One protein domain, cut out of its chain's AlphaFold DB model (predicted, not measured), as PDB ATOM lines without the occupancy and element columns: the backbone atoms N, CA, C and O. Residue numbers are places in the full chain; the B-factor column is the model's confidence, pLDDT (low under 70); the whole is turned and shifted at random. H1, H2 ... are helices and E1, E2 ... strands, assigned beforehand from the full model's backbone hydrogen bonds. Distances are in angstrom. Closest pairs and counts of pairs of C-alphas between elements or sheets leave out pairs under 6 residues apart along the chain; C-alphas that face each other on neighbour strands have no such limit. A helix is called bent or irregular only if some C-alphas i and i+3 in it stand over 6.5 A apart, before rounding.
ATOM      1  N   SER A   2     123.672  98.345  49.768       59.56
ATOM      2  CA  SER A   2     124.924  98.253  50.516       59.56
ATOM      3  C   SER A   2     125.369  96.779  50.516       59.56
ATOM      4  O   SER A   2     124.540  95.876  50.620       59.56
ATOM      5  N   GLY A   3     126.645  96.507  50.232       70.94
ATOM      6  CA  GLY A   3     127.107  95.144  49.968       70.94
ATOM      7  C   GLY A   3     126.929  94.246  51.191       70.94
ATOM      8  O   GLY A   3     127.769  94.273  52.088       70.94
ATOM      9  N   LEU A   4     125.861  93.445  51.218       83.94
ATOM     10  CA  LEU A   4     125.652  92.418  52.234       83.94
ATOM     11  C   LEU A   4     126.885  91.497  52.263       83.94
ATOM     12  O   LEU A   4     127.247  90.925  51.227       83.94
ATOM     13  N   PRO A   5     127.569  91.340  53.412       86.50
ATOM     14  CA  PRO A   5     128.779  90.533  53.501       86.50
ATOM     15  C   PRO A   5     128.417  89.042  53.521       86.50
ATOM     16  O   PRO A   5     128.413  88.399  54.566       86.50
ATOM     17  N   LEU A   6     128.095  88.489  52.350       90.06
ATOM     18  CA  LEU A   6     127.694  87.085  52.196       90.06
ATOM     19  C   LEU A   6     128.889  86.134  52.038       90.06
ATOM     20  O   LEU A   6     128.766  84.930  52.251       90.06
ATOM     21  N   LYS A   7     130.065  86.659  51.671       90.81
ATOM     22  CA  LYS A   7     131.274  85.844  51.506       90.81
ATOM     23  C   LYS A   7     131.671  85.201  52.835       90.81
ATOM     24  O   LYS A   7     131.677  85.866  53.865       90.81
ATOM     25  N   TRP A   8     132.047  83.922  52.774       93.44
ATOM     26  CA  TRP A   8     132.492  83.101  53.913       93.44
ATOM     27  C   TRP A   8     131.422  82.746  54.949       93.44
ATOM     28  O   TRP A   8     131.737  82.079  55.933       93.44
ATOM     29  N   LYS A   9     130.164  83.127  54.722       93.81
ATOM     30  CA  LYS A   9     129.043  82.642  55.526       93.81
ATOM     31  C   LYS A   9     128.652  81.236  55.102       93.81
ATOM     32  O   LYS A   9     128.821  80.847  53.941       93.81
ATOM     33  N   LYS A  10     128.073  80.478  56.032       94.19
ATOM     34  CA  LYS A  10     127.314  79.286  55.639       94.19
ATOM     35  C   LYS A  10     126.134  79.730  54.779       94.19
ATOM     36  O   LYS A  10     125.602  80.817  54.974       94.19
ATOM     37  N   TYR A  11     125.701  78.883  53.851       92.12
ATOM     38  CA  TYR A  11     124.594  79.238  52.958       92.12
ATOM     39  C   TYR A  11     123.305  79.576  53.731       92.12
ATOM     40  O   TYR A  11     122.609  80.500  53.342       92.12
ATOM     41  N   THR A  12     123.034  78.898  54.852       93.19
ATOM     42  CA  THR A  12     121.890  79.196  55.729       93.19
ATOM     43  C   THR A  12     121.991  80.598  56.329       93.19
ATOM     44  O   THR A  12     121.087  81.401  56.168       93.19
ATOM     45  N   GLU A  13     123.150  80.944  56.895       93.12
ATOM     46  CA  GLU A  13     123.417  82.281  57.448       93.12
ATOM     47  C   GLU A  13     123.367  83.375  56.370       93.12
ATOM     48  O   GLU A  13     123.056  84.528  56.658       93.12
ATOM     49  N   ALA A  14     123.724  83.040  55.127       93.38
ATOM     50  CA  ALA A  14     123.630  83.956  53.999       93.38
ATOM     51  C   ALA A  14     122.173  84.180  53.567       93.38
ATOM     52  O   ALA A  14     121.813  85.311  53.258       93.38
ATOM     53  N   ILE A  15     121.350  83.128  53.562       91.62
ATOM     54  CA  ILE A  15     119.914  83.216  53.274       91.62
ATOM     55  C   ILE A  15     119.223  84.077  54.333       91.62
ATOM     56  O   ILE A  15     118.555  85.042  53.967       91.62
ATOM     57  N   ASP A  16     119.466  83.798  55.615       90.31
ATOM     58  CA  ASP A  16     118.898  84.569  56.726       90.31
ATOM     59  C   ASP A  16     119.298  86.050  56.614       90.31
ATOM     60  O   ASP A  16     118.446  86.933  56.636       90.31
ATOM     61  N   ALA A  17     120.579  86.335  56.349       91.69
ATOM     62  CA  ALA A  17     121.055  87.708  56.174       91.69
ATOM     63  C   ALA A  17     120.381  88.452  55.005       91.69
ATOM     64  O   ALA A  17     120.192  89.665  55.085       91.69
ATOM     65  N   VAL A  18     120.046  87.759  53.911       90.44
ATOM     66  CA  VAL A  18     119.333  88.363  52.773       90.44
ATOM     67  C   VAL A  18     117.869  88.622  53.122       90.44
ATOM     68  O   VAL A  18     117.368  89.702  52.818       90.44
ATOM     69  N   ILE A  19     117.193  87.664  53.757       87.62
ATOM     70  CA  ILE A  19     115.769  87.765  54.112       87.62
ATOM     71  C   ILE A  19     115.539  88.839  55.181       87.62
ATOM     72  O   ILE A  19     114.597  89.623  55.081       87.62
ATOM     73  N   GLU A  20     116.418  88.913  56.178       87.12
ATOM     74  CA  GLU A  20     116.327  89.876  57.281       87.12
ATOM     75  C   GLU A  20     116.807  91.282  56.896       87.12
ATOM     76  O   GLU A  20     116.655  92.231  57.670       87.12
ATOM     77  N   CYS A  21     117.376  91.454  55.700       88.81
ATOM     78  CA  CYS A  21     117.843  92.753  55.244       88.81
ATOM     79  C   CYS A  21     116.674  93.734  55.082       88.81
ATOM     80  O   CYS A  21     115.746  93.496  54.308       88.81
ATOM     81  N   GLU A  22     116.751  94.891  55.745       87.31
ATOM     82  CA  GLU A  22     115.719  95.932  55.657       87.31
ATOM     83  C   GLU A  22     115.461  96.395  54.215       87.31
ATOM     84  O   GLU A  22     114.306  96.563  53.832       87.31
ATOM     85  N   GLU A  23     116.510  96.521  53.391       87.25
ATOM     86  CA  GLU A  23     116.374  96.876  51.969       87.25
ATOM     87  C   GLU A  23     115.594  95.810  51.175       87.25
ATOM     88  O   GLU A  23     114.960  96.130  50.173       87.25
ATOM     89  N   MET A  24     115.629  94.543  51.608       84.06
ATOM     90  CA  MET A  24     114.917  93.443  50.951       84.06
ATOM     91  C   MET A  24     113.444  93.357  51.342       84.06
ATOM     92  O   MET A  24     112.647  92.829  50.567       84.06
ATOM     93  N   ARG A  25     113.048  93.925  52.488       81.50
ATOM     94  CA  ARG A  25     111.659  93.877  52.975       81.50
ATOM     95  C   ARG A  25     110.657  94.471  51.983       81.50
ATOM     96  O   ARG A  25     109.529  94.001  51.916       81.50
ATOM     97  N   THR A  26     111.062  95.451  51.173       85.12
ATOM     98  CA  THR A  26     110.195  96.044  50.135       85.12
ATOM     99  C   THR A  26     109.902  95.100  48.968       85.12
ATOM    100  O   THR A  26     108.974  95.358  48.210       85.12
ATOM    101  N   TYR A  27     110.690  94.035  48.805       81.44
ATOM    102  CA  TYR A  27     110.526  93.019  47.761       81.44
ATOM    103  C   TYR A  27     109.969  91.698  48.294       81.44
ATOM    104  O   TYR A  27     109.603  90.842  47.501       81.44
ATOM    105  N   LEU A  28     109.929  91.518  49.617       80.75
ATOM    106  CA  LEU A  28     109.374  90.347  50.301       80.75
ATOM    107  C   LEU A  28     107.981  90.683  50.847       80.75
ATOM    108  O   LEU A  28     107.711  90.566  52.037       80.75
ATOM    109  N   THR A  29     107.124  91.181  49.962       77.19
ATOM    110  CA  THR A  29     105.740  91.557  50.272       77.19
ATOM    111  C   THR A  29     104.780  90.390  50.069       77.19
ATOM    112  O   THR A  29     105.095  89.424  49.370       77.19
ATOM    113  N   ASP A  30     103.547  90.554  50.544       69.94
ATOM    114  CA  ASP A  30     102.439  89.625  50.297       69.94
ATOM    115  C   ASP A  30     102.025  89.516  48.818       69.94
ATOM    116  O   ASP A  30     101.125  88.752  48.488       69.94
ATOM    117  N   ALA A  31     102.639  90.273  47.906       66.69
ATOM    118  CA  ALA A  31     102.382  90.190  46.467       66.69
ATOM    119  C   ALA A  31     103.500  89.475  45.684       66.69
ATOM    120  O   ALA A  31     103.353  89.229  44.488       66.69
ATOM    121  N   SER A  32     104.614  89.140  46.337       71.06
ATOM    122  CA  SER A  32     105.841  88.631  45.710       71.06
ATOM    123  C   SER A  32     106.227  87.249  46.235       71.06
ATOM    124  O   SER A  32     106.245  87.029  47.444       71.06
ATOM    125  N   ASP A  33     106.562  86.328  45.330       77.81
ATOM    126  CA  ASP A  33     107.029  84.984  45.686       77.81
ATOM    127  C   ASP A  33     108.559  84.980  45.807       77.81
ATOM    128  O   ASP A  33     109.267  85.341  44.860       77.81
ATOM    129  N   LEU A  34     109.090  84.543  46.956       84.94
ATOM    130  CA  LEU A  34     110.515  84.241  47.078       84.94
ATOM    131  C   LEU A  34     110.778  82.860  46.476       84.94
ATOM    132  O   LEU A  34     110.230  81.855  46.934       84.94
ATOM    133  N   VAL A  35     111.645  82.816  45.464       87.00
ATOM    134  CA  VAL A  35     112.081  81.572  44.826       87.00
ATOM    135  C   VAL A  35     113.560  81.357  45.104       87.00
ATOM    136  O   VAL A  35     114.397  82.167  44.701       87.00
ATOM    137  N   LEU A  36     113.887  80.241  45.754       90.81
ATOM    138  CA  LEU A  36     115.266  79.810  45.968       90.81
ATOM    139  C   LEU A  36     115.533  78.539  45.169       90.81
ATOM    140  O   LEU A  36     114.863  77.519  45.335       90.81
ATOM    141  N   THR A  37     116.533  78.603  44.293       92.81
ATOM    142  CA  THR A  37     116.952  77.459  43.480       92.81
ATOM    143  C   THR A  37     118.170  76.798  44.091       92.81
ATOM    144  O   THR A  37     119.236  77.411  44.190       92.81
ATOM    145  N   VAL A  38     118.021  75.532  44.467       93.19
ATOM    146  CA  VAL A  38     119.119  74.701  44.954       93.19
ATOM    147  C   VAL A  38     119.708  73.939  43.780       93.19
ATOM    148  O   VAL A  38     119.035  73.130  43.145       93.19
ATOM    149  N   VAL A  39     120.986  74.198  43.521       93.50
ATOM    150  CA  VAL A  39     121.779  73.449  42.549       93.50
ATOM    151  C   VAL A  39     122.873  72.708  43.294       93.50
ATOM    152  O   VAL A  39     123.728  73.323  43.939       93.50
ATOM    153  N   ALA A  40     122.829  71.383  43.243       91.69
ATOM    154  CA  ALA A  40     123.744  70.524  43.973       91.69
ATOM    155  C   ALA A  40     123.884  69.167  43.286       91.69
ATOM    156  O   ALA A  40     123.022  68.760  42.513       91.69
ATOM    157  N   ASP A  41     124.966  68.457  43.600       91.25
ATOM    158  CA  ASP A  41     125.044  67.026  43.327       91.25
ATOM    159  C   ASP A  41     124.017  66.247  44.170       91.25
ATOM    160  O   ASP A  41     123.583  66.698  45.239       91.25
ATOM    161  N   SER A  42     123.671  65.045  43.709       87.31
ATOM    162  CA  SER A  42     122.658  64.191  44.342       87.31
ATOM    163  C   SER A  42     122.987  63.812  45.790       87.31
ATOM    164  O   SER A  42     122.083  63.563  46.585       87.31
ATOM    165  N   ALA A  43     124.268  63.799  46.178       90.81
ATOM    166  CA  ALA A  43     124.672  63.472  47.543       90.81
ATOM    167  C   ALA A  43     124.372  64.610  48.536       90.81
ATOM    168  O   ALA A  43     124.217  64.363  49.735       90.81
ATOM    169  N   ARG A  44     124.305  65.861  48.067       89.44
ATOM    170  CA  ARG A  44     124.106  67.055  48.909       89.44
ATOM    171  C   ARG A  44     122.729  67.684  48.775       89.44
ATOM    172  O   ARG A  44     122.327  68.431  49.666       89.44
ATOM    173  N   GLU A  45     122.034  67.388  47.691       88.25
ATOM    174  CA  GLU A  45     120.730  67.928  47.322       88.25
ATOM    175  C   GLU A  45     119.720  67.929  48.475       88.25
ATOM    176  O   GLU A  45     119.306  68.999  48.916       88.25
ATOM    177  N   ALA A  46     119.381  66.755  49.021       89.56
ATOM    178  CA  ALA A  46     118.353  66.635  50.057       89.56
ATOM    179  C   ALA A  46     118.666  67.506  51.285       89.56
ATOM    180  O   ALA A  46     117.810  68.245  51.769       89.56
ATOM    181  N   LYS A  47     119.926  67.484  51.735       92.94
ATOM    182  CA  LYS A  47     120.394  68.260  52.890       92.94
ATOM    183  C   LYS A  47     120.333  69.769  52.644       92.94
ATOM    184  O   LYS A  47     120.008  70.525  53.557       92.94
ATOM    185  N   LEU A  48     120.701  70.221  51.445       92.69
ATOM    186  CA  LEU A  48     120.668  71.643  51.103       92.69
ATOM    187  C   LEU A  48     119.228  72.131  50.978       92.69
ATOM    188  O   LEU A  48     118.886  73.152  51.564       92.69
ATOM    189  N   THR A  49     118.372  71.373  50.299       90.31
ATOM    190  CA  THR A  49     116.945  71.687  50.172       90.31
ATOM    191  C   THR A  49     116.252  71.739  51.534       90.31
ATOM    192  O   THR A  49     115.459  72.647  51.779       90.31
ATOM    193  N   GLU A  50     116.562  70.814  52.444       90.75
ATOM    194  CA  GLU A  50     116.040  70.831  53.815       90.75
ATOM    195  C   GLU A  50     116.496  72.074  54.591       90.75
ATOM    196  O   GLU A  50     115.673  72.750  55.207       90.75
ATOM    197  N   GLY A  51     117.780  72.431  54.513       91.75
ATOM    198  CA  GLY A  51     118.283  73.630  55.183       91.75
ATOM    199  C   GLY A  51     117.698  74.924  54.622       91.75
ATOM    200  O   GLY A  51     117.362  75.814  55.397       91.75
ATOM    201  N   VAL A  52     117.488  75.015  53.302       90.94
ATOM    202  CA  VAL A  52     116.781  76.156  52.697       90.94
ATOM    203  C   VAL A  52     115.346  76.238  53.224       90.94
ATOM    204  O   VAL A  52     114.930  77.305  53.662       90.94
ATOM    205  N   LYS A  53     114.608  75.118  53.261       88.56
ATOM    206  CA  LYS A  53     113.246  75.077  53.829       88.56
ATOM    207  C   LYS A  53     113.214  75.538  55.286       88.56
ATOM    208  O   LYS A  53     112.305  76.273  55.661       88.56
ATOM    209  N   ALA A  54     114.191  75.123  56.092       88.94
ATOM    210  CA  ALA A  54     114.290  75.535  57.488       88.94
ATOM    211  C   ALA A  54     114.488  77.055  57.616       88.94
ATOM    212  O   ALA A  54     113.739  77.699  58.353       88.94
ATOM    213  N   CYS A  55     115.418  77.630  56.843       87.31
ATOM    214  CA  CYS A  55     115.673  79.074  56.809       87.31
ATOM    215  C   CYS A  55     114.448  79.882  56.376       87.31
ATOM    216  O   CYS A  55     114.220  80.967  56.886       87.31
ATOM    217  N   THR A  56     113.622  79.365  55.470       86.12
ATOM    218  CA  THR A  56     112.487  80.120  54.919       86.12
ATOM    219  C   THR A  56     111.144  79.806  55.575       86.12
ATOM    220  O   THR A  56     110.111  80.293  55.125       86.12
ATOM    221  N   SER A  57     111.131  78.970  56.614       81.62
ATOM    222  CA  SER A  57     109.901  78.487  57.261       81.62
ATOM    223  C   SER A  57     109.055  79.588  57.908       81.62
ATOM    224  O   SER A  57     107.853  79.412  58.078       81.62
ATOM    225  N   HIS A  58     109.671  80.720  58.248       79.25
ATOM    226  CA  HIS A  58     109.026  81.863  58.895       79.25
ATOM    227  C   HIS A  58     108.543  82.938  57.904       79.25
ATOM    228  O   HIS A  58     108.056  83.983  58.329       79.25
ATOM    229  N   ILE A  59     108.687  82.713  56.594       78.62
ATOM    230  CA  ILE A  59     108.200  83.638  55.568       78.62
ATOM    231  C   ILE A  59     106.693  83.418  55.393       78.62
ATOM    232  O   ILE A  59     106.271  82.341  54.978       78.62
ATOM    233  N   GLU A  60     105.889  84.442  55.691       65.31
ATOM    234  CA  GLU A  60     104.424  84.347  55.825       65.31
ATOM    235  C   GLU A  60     103.708  83.828  54.565       65.31
ATOM    236  O   GLU A  60     102.799  83.007  54.669       65.31
ATOM    237  N   ARG A  61     104.153  84.229  53.366       70.94
ATOM    238  CA  ARG A  61     103.594  83.758  52.083       70.94
ATOM    239  C   ARG A  61     104.271  82.491  51.537       70.94
ATOM    240  O   ARG A  61     103.931  82.010  50.460       70.94
ATOM    241  N   GLY A  62     105.203  81.927  52.306       66.38
ATOM    242  CA  GLY A  62     106.000  80.769  51.932       66.38
ATOM    243  C   GLY A  62     107.156  81.105  50.987       66.38
ATOM    244  O   GLY A  62     107.235  82.175  50.388       66.38
ATOM    245  N   CYS A  63     108.081  80.159  50.864       74.81
ATOM    246  CA  CYS A  63     109.171  80.204  49.897       74.81
ATOM    247  C   CYS A  63     109.048  79.008  48.963       74.81
ATOM    248  O   CYS A  63     108.917  77.866  49.419       74.81
ATOM    249  N   HIS A  64     109.104  79.265  47.658       76.62
ATOM    250  CA  HIS A  64     109.137  78.201  46.673       76.62
ATOM    251  C   HIS A  64     110.583  77.754  46.469       76.62
ATOM    252  O   HIS A  64     111.404  78.441  45.858       76.62
ATOM    253  N   ASN A  65     110.893  76.573  46.995       81.38
ATOM    254  CA  ASN A  65     112.202  75.965  46.833       81.38
ATOM    255  C   ASN A  65     112.159  75.036  45.630       81.38
ATOM    256  O   ASN A  65     111.442  74.037  45.646       81.38
ATOM    257  N   THR A  66     112.941  75.366  44.607       83.44
ATOM    258  CA  THR A  66     113.059  74.553  43.398       83.44
ATOM    259  C   THR A  66     114.438  73.917  43.336       83.44
ATOM    260  O   THR A  66     115.451  74.522  43.699       83.44
ATOM    261  N   GLN A  67     114.472  72.676  42.887       86.12
ATOM    262  CA  GLN A  67     115.701  71.965  42.603       86.12
ATOM    263  C   GLN A  67     116.001  72.078  41.117       86.12
ATOM    264  O   GLN A  67     115.091  72.049  40.286       86.12
ATOM    265  N   ALA A  68     117.281  72.165  40.792       88.50
ATOM    266  CA  ALA A  68     117.721  72.089  39.416       88.50
ATOM    267  C   ALA A  68     118.941  71.179  39.265       88.50
ATOM    268  O   ALA A  68     119.748  71.036  40.186       88.50
ATOM    269  N   ASP A  69     119.061  70.577  38.083       89.69
ATOM    270  CA  ASP A  69     120.188  69.718  37.731       89.69
ATOM    271  C   ASP A  69     121.498  70.525  37.749       89.69
ATOM    272  O   ASP A  69     121.601  71.604  37.168       89.69
TER     273      ASP A  69
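This is residues 2 to 69 of the 208 residues of an uncharacterized protein of Lachnospiraceae bacterium (UniProt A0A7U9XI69). Two parallel strands, E1 and E2, make a short ribbon with helix H2 packed over one face; the shorter helix H1 packs at the last turns of H2, beyond E1's edge of the ribbon. A long loop, residues 20 to 33, turns from H1 into E1 at one end of the longest axis. The printed part has 68 residues, with two named helices and two named strands in the order H1, E1, H2, E2, of mixed class. It is compact, with a radius of gyration of the C-alphas of 12.4 A and spans of 35 by 28 by 19 A.

H1, residues 11 to 19, touches H2, residues 42 to 55, with residues 51 to 55 of H2 alone. The closest C-alphas are those of Thr 12 and Cys 55, 6.3 A apart. The two run the same way at a shallow tilt of 34.9 degrees, only just short of steep. E1, residues 34 to 39, and E2, residues 63 to 68, are parallel neighbours at 25 degrees; N 38 and O 66 are within hydrogen-bond range at 2.9 A, as are N 66 and O 36 at 3.0 A. E1, H2 and E2 form a strand-helix-strand unit, two parallel neighbour strands joined through a helix, with a right-handed crossover. The closest C-alphas of E1 and H2 are those of Val 38 and Thr 49, 6.4 A apart; those of H2 and E2 are Lys 53 and Asn 65, 7.1 A apart. H1 and E2 are apart. Every O i to N i+4 pair is within hydrogen-bond range in H1, and 8 of 10 in H2.

H1 begins at C-alpha 11 (124.594, 79.238, 52.958) and is 12.3 A long. E1 is 16.2 A long. H2 is 20.6 A long and irregular, with C-alphas 43 and 46 standing 7.5 A apart. E2 is 15.8 A long and ends at C-alpha 68 (117.721, 72.089, 39.416).

The two C-alphas farthest apart, of Thr 26 and Ala 43, are 35.7 A apart. The printed part has no cut. The link from H1 to E1 is long, that from E1 to H2 tight and that from H2 to E2 short. Mean pLDDT of the printed part is 85.4, and residues 2, 30 to 31, 60 and 62 are under 70.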